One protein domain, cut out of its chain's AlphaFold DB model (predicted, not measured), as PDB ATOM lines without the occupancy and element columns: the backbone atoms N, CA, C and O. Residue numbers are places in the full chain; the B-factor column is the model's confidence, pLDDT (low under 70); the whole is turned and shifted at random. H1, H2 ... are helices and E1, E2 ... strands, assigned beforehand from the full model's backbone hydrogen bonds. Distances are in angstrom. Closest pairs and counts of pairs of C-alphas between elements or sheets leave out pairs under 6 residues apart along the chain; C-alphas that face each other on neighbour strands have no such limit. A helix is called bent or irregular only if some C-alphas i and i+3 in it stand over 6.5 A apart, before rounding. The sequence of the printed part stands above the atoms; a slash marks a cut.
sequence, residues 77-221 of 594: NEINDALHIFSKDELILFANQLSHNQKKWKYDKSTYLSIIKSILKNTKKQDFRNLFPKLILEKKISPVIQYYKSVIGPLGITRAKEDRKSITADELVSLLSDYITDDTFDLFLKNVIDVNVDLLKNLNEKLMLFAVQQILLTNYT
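What this domain is: This is residues 77 to 221 of the 594 residues of an uncharacterized protein of Candidatus Nitrosotenuis sp (UniProt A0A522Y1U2). A small, strongly bent hairpin of two strands, E1 and E2, is sandwiched between two groups of helices, giving an elongated body. H1 and H4 pack on one side of it, with H2 and H3 side by side at that end; H7 and H5 pack on the other side, with H6 beside H7 at the far end. The 145 printed residues hold seven named helices and two named strands in the order H1 H2 H3 H4 E1 E2 H5 H6 H7, and the class is mostly helix. The sheet, E1 - E2, is antiparallel. The whole is compact, with a radius of gyration of the C-alphas of 15.4 A, and spans 46 by 30 by 23 A.

How they stand to each other: H1, residues 77 to 83, touches H3, residues 112 to 122, closest at the C-alphas of Leu 83 and Ile 116, 6.7 A apart. H2, residues 88 to 99, touches H3 at a shallow tilt of 22 degrees, the same way, closest at the C-alphas of Lys 88 and Tyr 112, 5.8 A. With residues 94 to 98 alone, H2 touches H4, residues 125 to 137, closest at the C-alphas of Leu 98 and Asp 127, 7.4 A. E1, residues 145 to 153, bends by 164 degrees at residue 148, and E2, residues 156 to 164, by 93 degrees at residue 161. They form a hairpin, antiparallel, with N 151 and O 158 at 2.8 A and N 160 and O 149 at 2.7 A, within hydrogen-bond range. The closest C-alphas of H1 and E1 are those of Ala 82 and Ser 150, 5.5 A; of H4 and E2, Arg 129 and Gly 156, 3.8 A. H5, residues 166 to 179, is closest to E1 at the C-alphas of Tyr 147 and Ser 166, 5.3 A. H6, residues 185 to 191, touches H7, residues 205 to 219, at a shallow tilt of 30 degrees, closest at the C-alphas of Phe 185 and Leu 209, 6.6 A. H7 is the hub, but it only just touches H4 and H5, with 3 pairs of C-alphas within 8 A each. Its closest C-alphas to E2 are Thr 218 and Ala 160, 3.9 A. Every O i to N i+4 pair is within hydrogen-bond range in H1, H2, H3, H5 and H6, against 7 of 9 in H4 and 9 of 11 in H7.

Where its parts are: H1 begins at C-alpha 77 (-17.701, 48.668, -10.379). H4 is 19.2 A from first to last C-alpha, H5 20.2 A and H7 21.3 A; E2 is 18.2 A, E1 6.5 A. H7, irregular with C-alphas 206 and 209 7.2 A apart, ends at C-alpha 219 (-29.751, 61.115, -2.286).

The domain as a whole: The C-alphas farthest apart, of Ser 110 and Lys 190, are 47.4 A apart. The printed part has no cut. The links H2 to H3 and H6 to H7 are long. Residues 193 to 199 have pLDDT under 70.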
ATOM      1  N   ASN A  77     -18.614  47.585 -10.711       90.25
ATOM      2  CA  ASN A  77     -17.701  48.668 -10.379       90.25
ATOM      3  C   ASN A  77     -18.050  49.273  -9.014       90.25
ATOM      4  O   ASN A  77     -17.167  49.445  -8.184       90.25
ATOM      5  N   GLU A  78     -19.332  49.501  -8.735       90.00
ATOM      6  CA  GLU A  78     -19.778  50.002  -7.431       90.00
ATOM      7  C   GLU A  78     -19.480  49.028  -6.291       90.00
ATOM      8  O   GLU A  78     -19.017  49.440  -5.230       90.00
ATOM      9  N   ILE A  79     -19.689  47.722  -6.504       93.19
ATOM     10  CA  ILE A  79     -19.288  46.709  -5.521       93.19
ATOM     11  C   ILE A  79     -17.776  46.772  -5.299       93.19
ATOM     12  O   ILE A  79     -17.333  46.694  -4.157       93.19
ATOM     13  N   ASN A  80     -16.977  46.906  -6.361       91.19
ATOM     14  CA  ASN A  80     -15.523  46.975  -6.239       91.19
ATOM     15  C   ASN A  80     -15.110  48.155  -5.359       91.19
ATOM     16  O   ASN A  80     -14.397  47.957  -4.378       91.19
ATOM     17  N   ASP A  81     -15.624  49.344  -5.665       86.94
ATOM     18  CA  ASP A  81     -15.303  50.573  -4.941       86.94
ATOM     19  C   ASP A  81     -15.759  50.491  -3.475       86.94
ATOM     20  O   ASP A  81     -15.030  50.890  -2.570       86.94
ATOM     21  N   ALA A  82     -16.925  49.895  -3.212       90.38
ATOM     22  CA  ALA A  82     -17.428  49.687  -1.857       90.38
ATOM     23  C   ALA A  82     -16.605  48.665  -1.049       90.38
ATOM     24  O   ALA A  82     -16.411  48.832   0.153       90.38
ATOM     25  N   LEU A  83     -16.099  47.597  -1.675       90.94
ATOM     26  CA  LEU A  83     -15.304  46.582  -0.974       90.94
ATOM     27  C   LEU A  83     -13.956  47.124  -0.484       90.94
ATOM     28  O   LEU A  83     -13.437  46.620   0.513       90.94
ATOM     29  N   HIS A  84     -13.424  48.164  -1.132       86.00
ATOM     30  CA  HIS A  84     -12.173  48.809  -0.729       86.00
ATOM     31  C   HIS A  84     -12.232  49.493   0.651       86.00
ATOM     32  O   HIS A  84     -11.198  49.786   1.245       86.00
ATOM     33  N   ILE A  85     -13.436  49.696   1.184       85.06
ATOM     34  CA  ILE A  85     -13.697  50.371   2.465       85.06
ATOM     35  C   ILE A  85     -13.443  49.443   3.662       85.06
ATOM     36  O   ILE A  85     -13.218  49.894   4.789       85.06
ATOM     37  N   PHE A  86     -13.499  48.132   3.428       85.44
ATOM     38  CA  PHE A  86     -13.470  47.123   4.476       85.44
ATOM     39  C   PHE A  86     -12.074  46.563   4.707       85.44
ATOM     40  O   PHE A  86     -11.277  46.402   3.778       85.44
ATOM     41  N   SER A  87     -11.813  46.196   5.960       84.19
ATOM     42  CA  SER A  87     -10.614  45.466   6.362       84.19
ATOM     43  C   SER A  87     -10.577  44.066   5.742       84.19
ATOM     44  O   SER A  87     -11.594  43.488   5.345       84.19
ATOM     45  N   LYS A  88      -9.385  43.459   5.701       85.56
ATOM     46  CA  LYS A  88      -9.220  42.083   5.210       85.56
ATOM     47  C   LYS A  88     -10.107  41.085   5.971       85.56
ATOM     48  O   LYS A  88     -10.655  40.175   5.350       85.56
ATOM     49  N   ASP A  89     -10.269  41.256   7.280       85.81
ATOM     50  CA  ASP A  89     -11.064  40.350   8.116       85.81
ATOM     51  C   ASP A  89     -12.565  40.473   7.837       85.81
ATOM     52  O   ASP A  89     -13.252  39.455   7.707       85.81
ATOM     53  N   GLU A  90     -13.068  41.695   7.646       91.50
ATOM     54  CA  GLU A  90     -14.445  41.935   7.200       91.50
ATOM     55  C   GLU A  90     -14.685  41.339   5.808       91.50
ATOM     56  O   GLU A  90     -15.680  40.648   5.588       91.50
ATOM     57  N   LEU A  91     -13.736  41.483   4.879       93.06
ATOM     58  CA  LEU A  91     -13.832  40.856   3.558       93.06
ATOM     59  C   LEU A  91     -13.825  39.323   3.634       93.06
ATOM     60  O   LEU A  91     -14.573  38.662   2.907       93.06
ATOM     61  N   ILE A  92     -13.023  38.726   4.523       91.94
ATOM     62  CA  ILE A  92     -13.048  37.278   4.778       91.94
ATOM     63  C   ILE A  92     -14.408  36.863   5.344       91.94
ATOM     64  O   ILE A  92     -14.939  35.829   4.928       91.94
ATOM     65  N   LEU A  93     -14.972  37.644   6.267       94.94
ATOM     66  CA  LEU A  93     -16.306  37.426   6.817       94.94
ATOM     67  C   LEU A  93     -17.365  37.457   5.707       94.94
ATOM     68  O   LEU A  93     -18.172  36.528   5.625       94.94
ATOM     69  N   PHE A  94     -17.333  38.456   4.823       97.19
ATOM     70  CA  PHE A  94     -18.271  38.565   3.704       97.19
ATOM     71  C   PHE A  94     -18.135  37.377   2.766       97.19
ATOM     72  O   PHE A  94     -19.122  36.703   2.469       97.19
ATOM     73  N   ALA A  95     -16.905  37.057   2.363       96.12
ATOM     74  CA  ALA A  95     -16.637  35.930   1.490       96.12
ATOM     75  C   ALA A  95     -17.112  34.610   2.111       96.12
ATOM     76  O   ALA A  95     -17.741  33.818   1.417       96.12
ATOM     77  N   ASN A  96     -16.912  34.380   3.413       96.06
ATOM     78  CA  ASN A  96     -17.437  33.199   4.106       96.06
ATOM     79  C   ASN A  96     -18.974  33.154   4.087       96.06
ATOM     80  O   ASN A  96     -19.540  32.112   3.766       96.06
ATOM     81  N   GLN A  97     -19.664  34.254   4.397       96.50
ATOM     82  CA  GLN A  97     -21.133  34.271   4.405       96.50
ATOM     83  C   GLN A  97     -21.707  34.049   2.996       96.50
ATOM     84  O   GLN A  97     -22.564  33.188   2.799       96.50
ATOM     85  N   LEU A  98     -21.176  34.754   1.995       96.50
ATOM     86  CA  LEU A  98     -21.645  34.693   0.608       96.50
ATOM     87  C   LEU A  98     -21.341  33.329  -0.034       96.50
ATOM     88  O   LEU A  98     -22.213  32.706  -0.646       96.50
ATOM     89  N   SER A  99     -20.137  32.796   0.185       95.62
ATOM     90  CA  SER A  99     -19.723  31.478  -0.320       95.62
ATOM     91  C   SER A  99     -20.271  30.291   0.475       95.62
ATOM     92  O   SER A  99     -20.048  29.149   0.078       95.62
ATOM     93  N   HIS A 100     -20.969  30.528   1.592       94.69
ATOM     94  CA  HIS A 100     -21.396  29.489   2.538       94.69
ATOM     95  C   HIS A 100     -20.206  28.669   3.060       94.69
ATOM     96  O   HIS A 100     -20.176  27.443   2.945       94.69
ATOM     97  N   ASN A 101     -19.206  29.358   3.613       92.38
ATOM     98  CA  ASN A 101     -17.933  28.803   4.075       92.38
ATOM     99  C   ASN A 101     -17.229  27.987   2.979       92.38
ATOM    100  O   ASN A 101     -16.834  26.843   3.190       92.38
ATOM    101  N   GLN A 102     -17.102  28.585   1.794       93.25
ATOM    102  CA  GLN A 102     -16.487  28.014   0.592       93.25
ATOM    103  C   GLN A 102     -17.207  26.811  -0.040       93.25
ATOM    104  O   GLN A 102     -16.640  26.136  -0.900       93.25
ATOM    105  N   LYS A 103     -18.465  26.545   0.338       93.44
ATOM    106  CA  LYS A 103     -19.280  25.480  -0.273       93.44
ATOM    107  C   LYS A 103     -19.803  25.853  -1.664       93.44
ATOM    108  O   LYS A 103     -19.866  24.984  -2.525       93.44
ATOM    109  N   LYS A 104     -20.176  27.120  -1.890       95.19
ATOM    110  CA  LYS A 104     -20.661  27.614  -3.196       95.19
ATOM    111  C   LYS A 104     -19.521  27.962  -4.151       95.19
ATOM    112  O   LYS A 104     -19.604  27.672  -5.336       95.19
ATOM    113  N   TRP A 105     -18.468  28.590  -3.641       96.62
ATOM    114  CA  TRP A 105     -17.279  28.965  -4.407       96.62
ATOM    115  C   TRP A 105     -16.082  29.108  -3.471       96.62
ATOM    116  O   TRP A 105     -16.231  29.475  -2.310       96.62
ATOM    117  N   LYS A 106     -14.883  28.806  -3.971       94.56
ATOM    118  CA  LYS A 106     -13.636  28.916  -3.204       94.56
ATOM    119  C   LYS A 106     -13.009  30.290  -3.394       94.56
ATOM    120  O   LYS A 106     -13.212  30.921  -4.430       94.56
ATOM    121  N   TYR A 107     -12.222  30.723  -2.418       94.81
ATOM    122  CA  TYR A 107     -11.442  31.949  -2.523       94.81
ATOM    123  C   TYR A 107     -10.145  31.849  -1.737       94.81
ATOM    124  O   TYR A 107     -10.059  31.148  -0.729       94.81
ATOM    125  N   ASP A 108      -9.141  32.573  -2.216       90.38
ATOM    126  CA  ASP A 108      -7.852  32.662  -1.556       90.38
ATOM    127  C   ASP A 108      -7.844  33.813  -0.542       90.38
ATOM    128  O   ASP A 108      -8.139  34.962  -0.883       90.38
ATOM    129  N   LYS A 109      -7.491  33.480   0.705       90.50
ATOM    130  CA  LYS A 109      -7.381  34.401   1.846       90.50
ATOM    131  C   LYS A 109      -5.994  35.044   1.958       90.50
ATOM    132  O   LYS A 109      -5.776  35.852   2.864       90.50
ATOM    133  N   SER A 110      -5.045  34.671   1.098       82.25
ATOM    134  CA  SER A 110      -3.659  35.143   1.149       82.25
ATOM    135  C   SER A 110      -3.578  36.667   1.021       82.25
ATOM    136  O   SER A 110      -3.002  37.328   1.889       82.25
ATOM    137  N   THR A 111      -4.248  37.244   0.022       83.44
ATOM    138  CA  THR A 111      -4.166  38.674  -0.292       83.44
ATOM    139  C   THR A 111      -5.519  39.367  -0.207       83.44
ATOM    140  O   THR A 111      -6.573  38.778  -0.423       83.44
ATOM    141  N   TYR A 112      -5.479  40.663   0.081       86.38
ATOM    142  CA  TYR A 112      -6.651  41.530   0.071       86.38
ATOM    143  C   TYR A 112      -7.360  41.523  -1.298       86.38
ATOM    144  O   TYR A 112      -8.552  41.236  -1.407       86.38
ATOM    145  N   LEU A 113      -6.588  41.722  -2.372       86.50
ATOM    146  CA  LEU A 113      -7.101  41.782  -3.742       86.50
ATOM    147  C   LEU A 113      -7.657  40.439  -4.239       86.50
ATOM    148  O   LEU A 113      -8.609  40.436  -5.021       86.50
ATOM    149  N   SER A 114      -7.107  39.293  -3.812       88.06
ATOM    150  CA  SER A 114      -7.654  37.979  -4.195       88.06
ATOM    151  C   SER A 114      -9.052  37.754  -3.625       88.06
ATOM    152  O   SER A 114      -9.906  37.181  -4.312       88.06
ATOM    153  N   ILE A 115      -9.309  38.235  -2.406       92.06
ATOM    154  CA  ILE A 115     -10.622  38.140  -1.761       92.06
ATOM    155  C   ILE A 115     -11.629  39.012  -2.516       92.06
ATOM    156  O   ILE A 115     -12.660  38.491  -2.946       92.06
ATOM    157  N   ILE A 116     -11.300  40.285  -2.770       92.12
ATOM    158  CA  ILE A 116     -12.160  41.211  -3.532       92.12
ATOM    159  C   ILE A 116     -12.503  40.633  -4.906       92.12
ATOM    160  O   ILE A 116     -13.679  40.503  -5.244       92.12
ATOM    161  N   LYS A 117     -11.501  40.191  -5.681       91.75
ATOM    162  CA  LYS A 117     -11.726  39.586  -7.006       91.75
ATOM    163  C   LYS A 117     -12.656  38.373  -6.941       91.75
ATOM    164  O   LYS A 117     -13.491  38.188  -7.826       91.75
ATOM    165  N   SER A 118     -12.528  37.550  -5.900       94.75
ATOM    166  CA  SER A 118     -13.382  36.374  -5.709       94.75
ATOM    167  C   SER A 118     -14.825  36.764  -5.392       94.75
ATOM    168  O   SER A 118     -15.746  36.193  -5.975       94.75
ATOM    169  N   ILE A 119     -15.030  37.761  -4.526       95.88
ATOM    170  CA  ILE A 119     -16.359  38.294  -4.212       95.88
ATOM    171  C   ILE A 119     -16.995  38.891  -5.480       95.88
ATOM    172  O   ILE A 119     -18.089  38.477  -5.863       95.88
ATOM    173  N   LEU A 120     -16.288  39.771  -6.196       93.06
ATOM    174  CA  LEU A 120     -16.770  40.426  -7.423       93.06
ATOM    175  C   LEU A 120     -17.147  39.452  -8.537       93.06
ATOM    176  O   LEU A 120     -18.066  39.694  -9.323       93.06
ATOM    177  N   LYS A 121     -16.419  38.340  -8.651       91.31
ATOM    178  CA  LYS A 121     -16.713  37.328  -9.663       91.31
ATOM    179  C   LYS A 121     -18.019  36.587  -9.372       91.31
ATOM    180  O   LYS A 121     -18.714  36.234 -10.319       91.31
ATOM    181  N   ASN A 122     -18.337  36.352  -8.099       93.75
ATOM    182  CA  ASN A 122     -19.362  35.390  -7.687       93.75
ATOM    183  C   ASN A 122     -20.605  36.010  -7.034       93.75
ATOM    184  O   ASN A 122     -21.480  35.257  -6.610       93.75
ATOM    185  N   THR A 123     -20.683  37.336  -6.910       93.94
ATOM    186  CA  THR A 123     -21.789  38.013  -6.216       93.94
ATOM    187  C   THR A 123     -22.376  39.161  -7.025       93.94
ATOM    188  O   THR A 123     -21.759  39.661  -7.967       93.94
ATOM    189  N   LYS A 124     -23.597  39.548  -6.656       92.19
ATOM    190  CA  LYS A 124     -24.350  40.686  -7.189       92.19
ATOM    191  C   LYS A 124     -24.738  41.631  -6.054       92.19
ATOM    192  O   LYS A 124     -24.749  41.253  -4.885       92.19
ATOM    193  N   LYS A 125     -25.149  42.850  -6.398       90.19
ATOM    194  CA  LYS A 125     -25.553  43.891  -5.436       90.19
ATOM    195  C   LYS A 125     -26.665  43.430  -4.481       90.19
ATOM    196  O   LYS A 125     -26.625  43.723  -3.287       90.19
ATOM    197  N   GLN A 126     -27.601  42.616  -4.979       91.06
ATOM    198  CA  GLN A 126     -28.669  42.020  -4.170       91.06
ATOM    199  C   GLN A 126     -28.145  41.090  -3.059       91.06
ATOM    200  O   GLN A 126     -28.757  41.017  -1.993       91.06
ATOM    201  N   ASP A 127     -27.013  40.410  -3.261       94.75
ATOM    202  CA  ASP A 127     -26.428  39.558  -2.221       94.75
ATOM    203  C   ASP A 127     -25.974  40.395  -1.017       94.75
ATOM    204  O   ASP A 127     -26.194  40.007   0.130       94.75
ATOM    205  N   PHE A 128     -25.417  41.586  -1.264       95.44
ATOM    206  CA  PHE A 128     -25.030  42.536  -0.216       95.44
ATOM    207  C   PHE A 128     -26.234  43.162   0.485       95.44
ATOM    208  O   PHE A 128     -26.214  43.314   1.705       95.44
ATOM    209  N   ARG A 129     -27.311  43.442  -0.260       91.88
ATOM    210  CA  ARG A 129     -28.589  43.899   0.307       91.88
ATOM    211  C   ARG A 129     -29.186  42.891   1.293       91.88
ATOM    212  O   ARG A 129     -29.845  43.289   2.243       91.88
ATOM    213  N   ASN A 130     -28.915  41.599   1.108       92.69
ATOM    214  CA  ASN A 130     -29.318  40.554   2.051       92.69
ATOM    215  C   ASN A 130     -28.295  40.362   3.189       92.69
ATOM    216  O   ASN A 130     -28.668  40.048   4.318       92.69
ATOM    217  N   LEU A 131     -26.999  40.522   2.901       95.88
ATOM    218  CA  LEU A 131     -25.912  40.281   3.852       95.88
ATOM    219  C   LEU A 131     -25.790  41.376   4.918       95.88
ATOM    220  O   LEU A 131     -25.665  41.062   6.103       95.88
ATOM    221  N   PHE A 132     -25.775  42.647   4.516       95.88
ATOM    222  CA  PHE A 132     -25.439  43.749   5.418       95.88
ATOM    223  C   PHE A 132     -26.433  43.942   6.564       95.88
ATOM    224  O   PHE A 132     -25.960  44.012   7.697       95.88
ATOM    225  N   PRO A 133     -27.767  43.900   6.361       94.81
ATOM    226  CA  PRO A 133     -28.729  43.918   7.467       94.81
ATOM    227  C   PRO A 133     -28.394  42.925   8.584       94.81
ATOM    228  O   PRO A 133     -28.399  43.274   9.763       94.81
ATOM    229  N   LYS A 134     -28.033  41.690   8.209       94.81
ATOM    230  CA  LYS A 134     -27.654  40.638   9.153       94.81
ATOM    231  C   LYS A 134     -26.378  41.001   9.916       94.81
ATOM    232  O   LYS A 134     -26.346  40.890  11.136       94.81
ATOM    233  N   LEU A 135     -25.330  41.434   9.215       94.81
ATOM    234  CA  LEU A 135     -24.045  41.757   9.846       94.81
ATOM    235  C   LEU A 135     -24.112  43.000  10.742       94.81
ATOM    236  O   LEU A 135     -23.430  43.037  11.765       94.81
ATOM    237  N   ILE A 136     -24.953  43.976  10.389       93.44
ATOM    238  CA  ILE A 136     -25.214  45.172  11.198       93.44
ATOM    239  C   ILE A 136     -25.915  44.779  12.505       93.44
ATOM    240  O   ILE A 136     -25.462  45.160  13.581       93.44
ATOM    241  N   LEU A 137     -26.968  43.953  12.438       91.69
ATOM    242  CA  LEU A 137     -27.662  43.453  13.635       91.69
ATOM    243  C   LEU A 137     -26.745  42.614  14.537       91.69
ATOM    244  O   LEU A 137     -26.847  42.681  15.760       91.69
ATOM    245  N   GLU A 138     -25.820  41.857  13.942       90.00
ATOM    246  CA  GLU A 138     -24.781  41.104  14.657       90.00
ATOM    247  C   GLU A 138     -23.624  41.990  15.170       90.00
ATOM    248  O   GLU A 138     -22.690  41.464  15.776       90.00
ATOM    249  N   LYS A 139     -23.665  43.312  14.933       89.19
ATOM    250  CA  LYS A 139     -22.621  44.295  15.285       89.19
ATOM    251  C   LYS A 139     -21.228  43.930  14.751       89.19
ATOM    252  O   LYS A 139     -20.216  44.209  15.388       89.19
ATOM    253  N   LYS A 140     -21.171  43.274  13.588       87.69
ATOM    254  CA  LYS A 140     -19.914  42.849  12.945       87.69
ATOM    255  C   LYS A 140     -19.334  43.887  11.993       87.69
ATOM    256  O   LYS A 140     -18.161  43.785  11.659       87.69
ATOM    257  N   ILE A 141     -20.157  44.835  11.554       88.94
ATOM    258  CA  ILE A 141     -19.773  45.977  10.722       88.94
ATOM    259  C   ILE A 141     -20.497  47.227  11.223       88.94
ATOM    260  O   ILE A 141     -21.522  47.112  11.905       88.94
ATOM    261  N   SER A 142     -19.985  48.408  10.873       88.12
ATOM    262  CA  SER A 142     -20.671  49.670  11.162       88.12
ATOM    263  C   SER A 142     -22.044  49.727  10.468       88.12
ATOM    264  O   SER A 142     -22.176  49.209   9.356       88.12
ATOM    265  N   PRO A 143     -23.063  50.358  11.084       91.69
ATOM    266  CA  PRO A 143     -24.413  50.391  10.522       91.69
ATOM    267  C   PRO A 143     -24.534  51.140   9.195       91.69
ATOM    268  O   PRO A 143     -25.287  50.713   8.320       91.69
ATOM    269  N   VAL A 144     -23.797  52.242   9.053       94.50
ATOM    270  CA  VAL A 144     -23.731  53.057   7.839       94.50
ATOM    271  C   VAL A 144     -22.295  53.525   7.651       94.50
ATOM    272  O   VAL A 144     -21.633  53.893   8.620       94.50
ATOM    273  N   ILE A 145     -21.802  53.472   6.418       91.31
ATOM    274  CA  ILE A 145     -20.469  53.944   6.038       91.31
ATOM    275  C   ILE A 145     -20.589  54.646   4.691       91.31
ATOM    276  O   ILE A 145     -21.259  54.133   3.796       91.31
ATOM    277  N   GLN A 146     -19.918  55.781   4.519       89.38
ATOM    278  CA  GLN A 146     -19.711  56.381   3.205       89.38
ATOM    279  C   GLN A 146     -18.211  56.533   2.943       89.38
ATOM    280  O   GLN A 146     -17.454  56.949   3.812       89.38
ATOM    281  N   TYR A 147     -17.790  56.210   1.725       84.81
ATOM    282  CA  TYR A 147     -16.450  56.486   1.228       84.81
ATOM    283  C   TYR A 147     -16.555  56.932  -0.220       84.81
ATOM    284  O   TYR A 147     -17.028  56.188  -1.088       84.81
ATOM    285  N   TYR A 148     -16.143  58.167  -0.469       86.19
ATOM    286  CA  TYR A 148     -16.402  58.857  -1.716       86.19
ATOM    287  C   TYR A 148     -17.890  58.798  -2.091       86.19
ATOM    288  O   TYR A 148     -18.761  59.201  -1.313       86.19
ATOM    289  N   LYS A 149     -18.207  58.242  -3.264       89.44
ATOM    290  CA  LYS A 149     -19.580  58.036  -3.733       89.44
ATOM    291  C   LYS A 149     -20.211  56.725  -3.275       89.44
ATOM    292  O   LYS A 149     -21.386  56.525  -3.547       89.44
ATOM    293  N   SER A 150     -19.492  55.834  -2.606       90.75
ATOM    294  CA  SER A 150     -20.040  54.546  -2.170       90.75
ATOM    295  C   SER A 150     -20.618  54.672  -0.766       90.75
ATOM    296  O   SER A 150     -19.895  55.014   0.166       90.75
ATOM    297  N   VAL A 151     -21.906  54.371  -0.602       93.69
ATOM    298  CA  VAL A 151     -22.586  54.336   0.698       93.69
ATOM    299  C   VAL A 151     -23.038  52.911   0.981       93.69
ATOM    300  O   VAL A 151     -23.699  52.272   0.165       93.69
ATOM    301  N   ILE A 152     -22.682  52.396   2.148       94.94
ATOM    302  CA  ILE A 152     -23.021  51.053   2.597       94.94
ATOM    303  C   ILE A 152     -23.884  51.154   3.841       94.94
ATOM    304  O   ILE A 152     -23.584  51.924   4.749       94.94
ATOM    305  N   GLY A 153     -24.927  50.337   3.903       95.12
ATOM    306  CA  GLY A 153     -25.771  50.222   5.079       95.12
ATOM    307  C   GLY A 153     -26.823  49.126   4.914       95.12
ATOM    308  O   GLY A 153     -26.625  48.183   4.134       95.12
ATOM    309  N   PRO A 154     -27.958  49.211   5.623       94.19
ATOM    310  CA  PRO A 154     -28.979  48.169   5.585       94.19
ATOM    311  C   PRO A 154     -29.713  48.074   4.236       94.19
ATOM    312  O   PRO A 154     -30.357  47.064   3.963       94.19
ATOM    313  N   LEU A 155     -29.603  49.074   3.359       91.88
ATOM    314  CA  LEU A 155     -30.152  49.016   1.999       91.88
ATOM    315  C   LEU A 155     -29.184  48.369   0.993       91.88
ATOM    316  O   LEU A 155     -29.494  48.283  -0.195       91.88
ATOM    317  N   GLY A 156     -28.036  47.864   1.459       93.81
ATOM    318  CA  GLY A 156     -26.974  47.325   0.618       93.81
ATOM    319  C   GLY A 156     -25.956  48.399   0.248       93.81
ATOM    320  O   GLY A 156     -25.653  49.280   1.052       93.81
ATOM    321  N   ILE A 157     -25.423  48.303  -0.969       94.38
ATOM    322  CA  ILE A 157     -24.494  49.279  -1.549       94.38
ATOM    323  C   ILE A 157     -25.319  50.262  -2.379       94.38
ATOM    324  O   ILE A 157     -26.058  49.843  -3.269       94.38
ATOM    325  N   THR A 158     -25.205  51.553  -2.091       91.38
ATOM    326  CA  THR A 158     -25.840  52.647  -2.831       91.38
ATOM    327  C   THR A 158     -24.796  53.685  -3.235       91.38
ATOM    328  O   THR A 158     -23.677  53.693  -2.721       91.38
ATOM    329  N   ARG A 159     -25.150  54.552  -4.188       88.56
ATOM    330  CA  ARG A 159     -24.254  55.580  -4.719       88.56
ATOM    331  C   ARG A 159     -24.718  56.971  -4.305       88.56
ATOM    332  O   ARG A 159     -25.836  57.360  -4.633       88.56
ATOM    333  N   ALA A 160     -23.860  57.719  -3.624       91.50
ATOM    334  CA  ALA A 160     -24.123  59.091  -3.225       91.50
ATOM    335  C   ALA A 160     -24.158  60.057  -4.417       91.50
ATOM    336  O   ALA A 160     -23.351  59.974  -5.350       91.50
ATOM    337  N   LYS A 161     -25.082  61.019  -4.342       88.75
ATOM    338  CA  LYS A 161     -25.176  62.180  -5.239       88.75
ATOM    339  C   LYS A 161     -23.918  63.049  -5.168       88.75
ATOM    340  O   LYS A 161     -23.433  63.518  -6.197       88.75
ATOM    341  N   GLU A 162     -23.383  63.216  -3.965       89.38
ATOM    342  CA  GLU A 162     -22.199  64.016  -3.665       89.38
ATOM    343  C   GLU A 162     -21.046  63.125  -3.210       89.38
ATOM    344  O   GLU A 162     -21.237  62.151  -2.480       89.38
ATOM    345  N   ASP A 163     -19.850  63.471  -3.672       87.50
ATOM    346  CA  ASP A 163     -18.624  62.796  -3.282       87.50
ATOM    347  C   ASP A 163     -18.134  63.329  -1.930       87.50
ATOM    348  O   ASP A 163     -18.023  64.543  -1.760       87.50
ATOM    349  N   ARG A 164     -17.862  62.444  -0.966       85.94
ATOM    350  CA  ARG A 164     -17.405  62.835   0.377       85.94
ATOM    351  C   ARG A 164     -16.195  62.019   0.793       85.94
ATOM    352  O   ARG A 164     -16.224  60.788   0.779       85.94
ATOM    353  N   LYS A 165     -15.140  62.716   1.207       76.75
ATOM    354  CA  LYS A 165     -13.942  62.092   1.776       76.75
ATOM    355  C   LYS A 165     -14.283  61.366   3.079       76.75
ATOM    356  O   LYS A 165     -15.243  61.732   3.750       76.75
ATOM    357  N   SER A 166     -13.467  60.372   3.445       71.00
ATOM    358  CA  SER A 166     -13.731  59.499   4.602       71.00
ATOM    359  C   SER A 166     -13.998  60.277   5.894       71.00
ATOM    360  O   SER A 166     -14.953  59.959   6.585       71.00
ATOM    361  N   ILE A 167     -13.211  61.319   6.188       73.19
ATOM    362  CA  ILE A 167     -13.356  62.109   7.424       73.19
ATOM    363  C   ILE A 167     -14.714  62.823   7.453       73.19
ATOM    364  O   ILE A 167     -15.516  62.584   8.348       73.19
ATOM    365  N   THR A 168     -15.021  63.610   6.420       78.06
ATOM    366  CA  THR A 168     -16.298  64.336   6.305       78.06
ATOM    367  C   THR A 168     -17.502  63.392   6.300       78.06
ATOM    368  O   THR A 168     -18.555  63.706   6.854       78.06
ATOM    369  N   ALA A 169     -17.361  62.225   5.667       84.81
ATOM    370  CA  ALA A 169     -18.388  61.193   5.644       84.81
ATOM    371  C   ALA A 169     -18.634  60.593   7.038       84.81
ATOM    372  O   ALA A 169     -19.789  60.494   7.454       84.81
ATOM    373  N   ASP A 170     -17.575  60.233   7.765       81.06
ATOM    374  CA  ASP A 170     -17.660  59.662   9.114       81.06
ATOM    375  C   ASP A 170     -18.255  60.668  10.110       81.06
ATOM    376  O   ASP A 170     -19.132  60.320  10.905       81.06
ATOM    377  N   GLU A 171     -17.843  61.933  10.030       84.50
ATOM    378  CA  GLU A 171     -18.410  63.019  10.830       84.50
ATOM    379  C   GLU A 171     -19.897  63.226  10.543       84.50
ATOM    380  O   GLU A 171     -20.687  63.376  11.473       84.50
ATOM    381  N   LEU A 172     -20.302  63.177   9.269       90.31
ATOM    382  CA  LEU A 172     -21.707  63.325   8.895       90.31
ATOM    383  C   LEU A 172     -22.540  62.128   9.365       90.31
ATOM    384  O   LEU A 172     -23.648  62.311   9.862       90.31
ATOM    385  N   VAL A 173     -22.020  60.902   9.270       90.06
ATOM    386  CA  VAL A 173     -22.677  59.711   9.839       90.06
ATOM    387  C   VAL A 173     -22.830  59.847  11.355       90.06
ATOM    388  O   VAL A 173     -23.898  59.542  11.893       90.06
ATOM    389  N   SER A 174     -21.788  60.324  12.040       86.88
ATOM    390  CA  SER A 174     -21.805  60.592  13.480       86.88
ATOM    391  C   SER A 174     -22.871  61.631  13.828       86.88
ATOM    392  O   SER A 174     -23.732  61.382  14.669       86.88
ATOM    393  N   LEU A 175     -22.909  62.736  13.081       89.81
ATOM    394  CA  LEU A 175     -23.923  63.766  13.232       89.81
ATOM    395  C   LEU A 175     -25.341  63.206  13.078       89.81
ATOM    396  O   LEU A 175     -26.210  63.429  13.919       89.81
ATOM    397  N   LEU A 176     -25.600  62.493  11.984       91.31
ATOM    398  CA  LEU A 176     -26.922  61.934  11.737       91.31
ATOM    399  C   LEU A 176     -27.293  60.894  12.805       91.31
ATOM    400  O   LEU A 176     -28.467  60.749  13.121       91.31
ATOM    401  N   SER A 177     -26.319  60.206  13.400       88.56
ATOM    402  CA  SER A 177     -26.555  59.281  14.515       88.56
ATOM    403  C   SER A 177     -26.905  59.988  15.823       88.56
ATOM    404  O   SER A 177     -27.718  59.464  16.578       88.56
ATOM    405  N   ASP A 178     -26.360  61.183  16.066       87.44
ATOM    406  CA  ASP A 178     -26.685  61.996  17.245       87.44
ATOM    407  C   ASP A 178     -28.135  62.520  17.216       87.44
ATOM    408  O   ASP A 178     -28.731  62.728  18.274       87.44
ATOM    409  N   TYR A 179     -28.709  62.750  16.025       89.75
ATOM    410  CA  TYR A 179     -29.994  63.453  15.885       89.75
ATOM    411  C   TYR A 179     -31.112  62.684  15.182       89.75
ATOM    412  O   TYR A 179     -32.262  63.109  15.295       89.75
ATOM    413  N   ILE A 180     -30.831  61.585  14.480       88.81
ATOM    414  CA  ILE A 180     -31.856  60.672  13.953       88.81
ATOM    415  C   ILE A 180     -32.078  59.576  14.993       88.81
ATOM    416  O   ILE A 180     -31.436  58.526  14.970       88.81
ATOM    417  N   THR A 181     -32.987  59.857  15.921       87.12
ATOM    418  CA  THR A 181     -33.405  58.967  17.005       87.12
ATOM    419  C   THR A 181     -34.805  58.428  16.723       87.12
ATOM    420  O   THR A 181     -35.464  58.874  15.783       87.12
ATOM    421  N   ASP A 182     -35.287  57.497  17.546       83.38
ATOM    422  CA  ASP A 182     -36.663  56.992  17.438       83.38
ATOM    423  C   ASP A 182     -37.705  58.131  17.494       83.38
ATOM    424  O   ASP A 182     -38.705  58.088  16.778       83.38
ATOM    425  N   ASP A 183     -37.432  59.196  18.258       82.12
ATOM    426  CA  ASP A 183     -38.335  60.345  18.422       82.12
ATOM    427  C   ASP A 183     -38.353  61.291  17.211       82.12
ATOM    428  O   ASP A 183     -39.363  61.937  16.920       82.12
ATOM    429  N   THR A 184     -37.232  61.413  16.497       83.81
ATOM    430  CA  THR A 184     -37.091  62.354  15.374       83.81
ATOM    431  C   THR A 184     -37.221  61.673  14.011       83.81
ATOM    432  O   THR A 184     -37.423  62.354  13.001       83.81
ATOM    433  N   PHE A 185     -37.153  60.342  13.968       84.00
ATOM    434  CA  PHE A 185     -37.127  59.520  12.760       84.00
ATOM    435  C   PHE A 185     -38.239  59.853  11.758       84.00
ATOM    436  O   PHE A 185     -37.958  60.182  10.602       84.00
ATOM    437  N   ASP A 186     -39.501  59.820  12.197       81.75
ATOM    438  CA  ASP A 186     -40.655  60.060  11.322       81.75
ATOM    439  C   ASP A 186     -40.638  61.471  10.727       81.75
ATOM    440  O   ASP A 186     -41.135  61.713   9.623       81.75
ATOM    441  N   LEU A 187     -40.070  62.424  11.464       82.94
ATOM    442  CA  LEU A 187     -39.991  63.823  11.067       82.94
ATOM    443  C   LEU A 187     -38.866  64.042  10.062       82.94
ATOM    444  O   LEU A 187     -39.074  64.773   9.092       82.94
ATOM    445  N   PHE A 188     -37.729  63.359  10.219       83.75
ATOM    446  CA  PHE A 188     -36.732  63.276   9.154       83.75
ATOM    447  C   PHE A 188     -37.374  62.702   7.895       83.75
ATOM    448  O   PHE A 188     -37.385  63.385   6.874       83.75
ATOM    449  N   LEU A 189     -38.003  61.523   7.985       82.06
ATOM    450  CA  LEU A 189     -38.594  60.826   6.841       82.06
ATOM    451  C   LEU A 189     -39.623  61.683   6.082       82.06
ATOM    452  O   LEU A 189     -39.581  61.733   4.856       82.06
ATOM    453  N   LYS A 190     -40.492  62.421   6.787       82.25
ATOM    454  CA  LYS A 190     -41.470  63.349   6.178       82.25
ATOM    455  C   LYS A 190     -40.836  64.491   5.384       82.25
ATOM    456  O   LYS A 190     -41.474  65.026   4.482       82.25
ATOM    457  N   ASN A 191     -39.619  64.897   5.738       77.00
ATOM    458  CA  ASN A 191     -38.894  65.970   5.061       77.00
ATOM    459  C   ASN A 191     -37.965  65.456   3.951       77.00
ATOM    460  O   ASN A 191     -37.411  66.262   3.203       77.00
ATOM    461  N   VAL A 192     -37.825  64.136   3.799       75.06
ATOM    462  CA  VAL A 192     -37.076  63.515   2.704       75.06
ATOM    463  C   VAL A 192     -38.041  63.251   1.534       75.06
ATOM    464  O   VAL A 192     -38.673  62.204   1.445       75.06
ATOM    465  N   ILE A 193     -38.207  64.255   0.665       58.56
ATOM    466  CA  ILE A 193     -39.289  64.343  -0.343       58.56
ATOM    467  C   ILE A 193     -39.207  63.263  -1.448       58.56
ATOM    468  O   ILE A 193     -40.240  62.873  -1.986       58.56
ATOM    469  N   ASP A 194     -38.016  62.729  -1.747       63.03
ATOM    470  CA  ASP A 194     -37.764  61.915  -2.955       63.03
ATOM    471  C   ASP A 194     -37.414  60.444  -2.673       63.03
ATOM    472  O   ASP A 194     -36.871  59.733  -3.524       63.03
ATOM    473  N   VAL A 195     -37.699  59.946  -1.471       62.84
ATOM    474  CA  VAL A 195     -37.357  58.562  -1.127       62.84
ATOM    475  C   VAL A 195     -38.435  57.624  -1.619       62.84
ATOM    476  O   VAL A 195     -39.603  57.739  -1.249       62.84
ATOM    477  N   ASN A 196     -38.024  56.602  -2.365       64.44
ATOM    478  CA  ASN A 196     -38.865  55.438  -2.564       64.44
ATOM    479  C   ASN A 196     -39.045  54.703  -1.221       64.44
ATOM    480  O   ASN A 196     -38.258  53.822  -0.873       64.44
ATOM    481  N   VAL A 197     -40.074  55.087  -0.458       65.62
ATOM    482  CA  VAL A 197     -40.449  54.505   0.846       65.62
ATOM    483  C   VAL A 197     -40.641  52.983   0.743       65.62
ATOM    484  O   VAL A 197     -40.496  52.272   1.735       65.62
ATOM    485  N   ASP A 198     -40.871  52.439  -0.460       67.56
ATOM    486  CA  ASP A 198     -40.920  50.990  -0.684       67.56
ATOM    487  C   ASP A 198     -39.606  50.281  -0.326       67.56
ATOM    488  O   ASP A 198     -39.626  49.102   0.032       67.56
ATOM    489  N   LEU A 199     -38.465  50.983  -0.349       69.31
ATOM    490  CA  LEU A 199     -37.179  50.448   0.110       69.31
ATOM    491  C   LEU A 199     -37.167  50.145   1.617       69.31
ATOM    492  O   LEU A 199     -36.382  49.298   2.044       69.31
ATOM    493  N   LEU A 200     -38.041  50.793   2.396       76.31
ATOM    494  CA  LEU A 200     -38.140  50.652   3.850       76.31
ATOM    495  C   LEU A 200     -39.170  49.598   4.289       76.31
ATOM    496  O   LEU A 200     -39.030  49.030   5.366       76.31
ATOM    497  N   LYS A 201     -40.171  49.280   3.453       71.75
ATOM    498  CA  LYS A 201     -41.330  48.434   3.826       71.75
ATOM    499  C   LYS A 201     -40.987  47.021   4.319       71.75
ATOM    500  O   LYS A 201     -41.805  46.409   4.994       71.75
ATOM    501  N   ASN A 202     -39.808  46.505   3.978       72.38
ATOM    502  CA  ASN A 202     -39.370  45.148   4.329       72.38
ATOM    503  C   ASN A 202     -38.174  45.128   5.292       72.38
ATOM    504  O   ASN A 202     -37.551  44.081   5.480       72.38
ATOM    505  N   LEU A 203     -37.799  46.281   5.845       81.12
ATOM    506  CA  LEU A 203     -36.665  46.379   6.748       81.12
ATOM    507  C   LEU A 203     -37.078  46.058   8.190       81.12
ATOM    508  O   LEU A 203     -38.204  46.308   8.608       81.12
ATOM    509  N   ASN A 204     -36.143  45.516   8.969       83.06
ATOM    510  CA  ASN A 204     -36.332  45.351  10.408       83.06
ATOM    511  C   ASN A 204     -36.408  46.732  11.086       83.06
ATOM    512  O   ASN A 204     -35.591  47.592  10.762       83.06
ATOM    513  N   GLU A 205     -37.304  46.915  12.061       83.06
ATOM    514  CA  GLU A 205     -37.446  48.170  12.825       83.06
ATOM    515  C   GLU A 205     -36.107  48.672  13.388       83.06
ATOM    516  O   GLU A 205     -35.768  49.841  13.234       83.06
ATOM    517  N   LYS A 206     -35.265  47.765  13.907       86.31
ATOM    518  CA  LYS A 206     -33.934  48.095  14.454       86.31
ATOM    519  C   LYS A 206     -32.941  48.632  13.418       86.31
ATOM    520  O   LYS A 206     -31.855  49.068  13.784       86.31
ATOM    521  N   LEU A 207     -33.262  48.534  12.130       90.88
ATOM    522  CA  LEU A 207     -32.436  49.017  11.026       90.88
ATOM    523  C   LEU A 207     -33.001  50.281  10.369       90.88
ATOM    524  O   LEU A 207     -32.333  50.850   9.506       90.88
ATOM    525  N   MET A 208     -34.200  50.725  10.754       88.00
ATOM    526  CA  MET A 208     -34.890  51.839  10.098       88.00
ATOM    527  C   MET A 208     -34.116  53.152  10.232       88.00
ATOM    528  O   MET A 208     -33.918  53.837   9.227       88.00
ATOM    529  N   LEU A 209     -33.598  53.455  11.429       89.50
ATOM    530  CA  LEU A 209     -32.768  54.643  11.677       89.50
ATOM    531  C   LEU A 209     -31.564  54.690  10.720       89.50
ATOM    532  O   LEU A 209     -31.352  55.673  10.010       89.50
ATOM    533  N   PHE A 210     -30.828  53.581  10.623       92.38
ATOM    534  CA  PHE A 210     -29.657  53.452   9.751       92.38
ATOM    535  C   PHE A 210     -30.018  53.511   8.262       92.38
ATOM    536  O   PHE A 210     -29.246  54.014   7.448       92.38
ATOM    537  N   ALA A 211     -31.200  53.031   7.877       91.00
ATOM    538  CA  ALA A 211     -31.657  53.139   6.498       91.00
ATOM    539  C   ALA A 211     -31.935  54.589   6.103       91.00
ATOM    540  O   ALA A 211     -31.552  54.995   5.009       91.00
ATOM    541  N   VAL A 212     -32.541  55.387   6.989       89.56
ATOM    542  CA  VAL A 212     -32.769  56.818   6.732       89.56
ATOM    543  C   VAL A 212     -31.454  57.586   6.655       89.56
ATOM    544  O   VAL A 212     -31.284  58.391   5.741       89.56
ATOM    545  N   GLN A 213     -30.489  57.281   7.525       92.00
ATOM    546  CA  GLN A 213     -29.130  57.817   7.402       92.00
ATOM    547  C   GLN A 213     -28.527  57.491   6.026       92.00
ATOM    548  O   GLN A 213     -28.094  58.394   5.311       92.00
ATOM    549  N   GLN A 214     -28.568  56.221   5.604       92.81
ATOM    550  CA  GLN A 214     -28.078  55.814   4.285       92.81
ATOM    551  C   GLN A 214     -28.805  56.552   3.150       92.81
ATOM    552  O   GLN A 214     -28.166  56.967   2.184       92.81
ATOM    553  N   ILE A 215     -30.121  56.739   3.250       90.81
ATOM    554  CA  ILE A 215     -30.927  57.463   2.259       90.81
ATOM    555  C   ILE A 215     -30.489  58.924   2.136       90.81
ATOM    556  O   ILE A 215     -30.337  59.398   1.008       90.81
ATOM    557  N   LEU A 216     -30.279  59.616   3.260       90.94
ATOM    558  CA  LEU A 216     -29.809  61.001   3.275       90.94
ATOM    559  C   LEU A 216     -28.443  61.109   2.593       90.94
ATOM    560  O   LEU A 216     -28.290  61.873   1.643       90.94
ATOM    561  N   LEU A 217     -27.490  60.263   2.991       92.19
ATOM    562  CA  LEU A 217     -26.145  60.235   2.404       92.19
ATOM    563  C   LEU A 217     -26.162  59.909   0.904       92.19
ATOM    564  O   LEU A 217     -25.359  60.453   0.144       92.19
ATOM    565  N   THR A 218     -27.086  59.044   0.479       91.19
ATOM    566  CA  THR A 218     -27.221  58.601  -0.914       91.19
ATOM    567  C   THR A 218     -27.816  59.693  -1.806       91.19
ATOM    568  O   THR A 218     -27.309  59.950  -2.895       91.19
ATOM    569  N   ASN A 219     -28.903  60.335  -1.376       89.31
ATOM    570  CA  ASN A 219     -29.751  61.115  -2.286       89.31
ATOM    571  C   ASN A 219     -29.596  62.633  -2.151       89.31
ATOM    572  O   ASN A 219     -30.012  63.354  -3.057       89.31
ATOM    573  N   TYR A 220     -28.984  63.115  -1.070       90.62
ATOM    574  CA  TYR A 220     -28.919  64.538  -0.754       90.62
ATOM    575  C   TYR A 220     -27.473  65.033  -0.727       90.62
ATOM    576  O   TYR A 220     -26.563  64.300  -0.334       90.62
ATOM    577  N   THR A 221     -27.253  66.271  -1.170       91.50
ATOM    578  CA  THR A 221     -25.994  67.005  -0.962       91.50
ATOM    579  C   THR A 221     -25.934  67.570   0.456       91.50
ATOM    580  O   THR A 221     -26.955  67.663   1.139       91.50
TER     581      THR A 221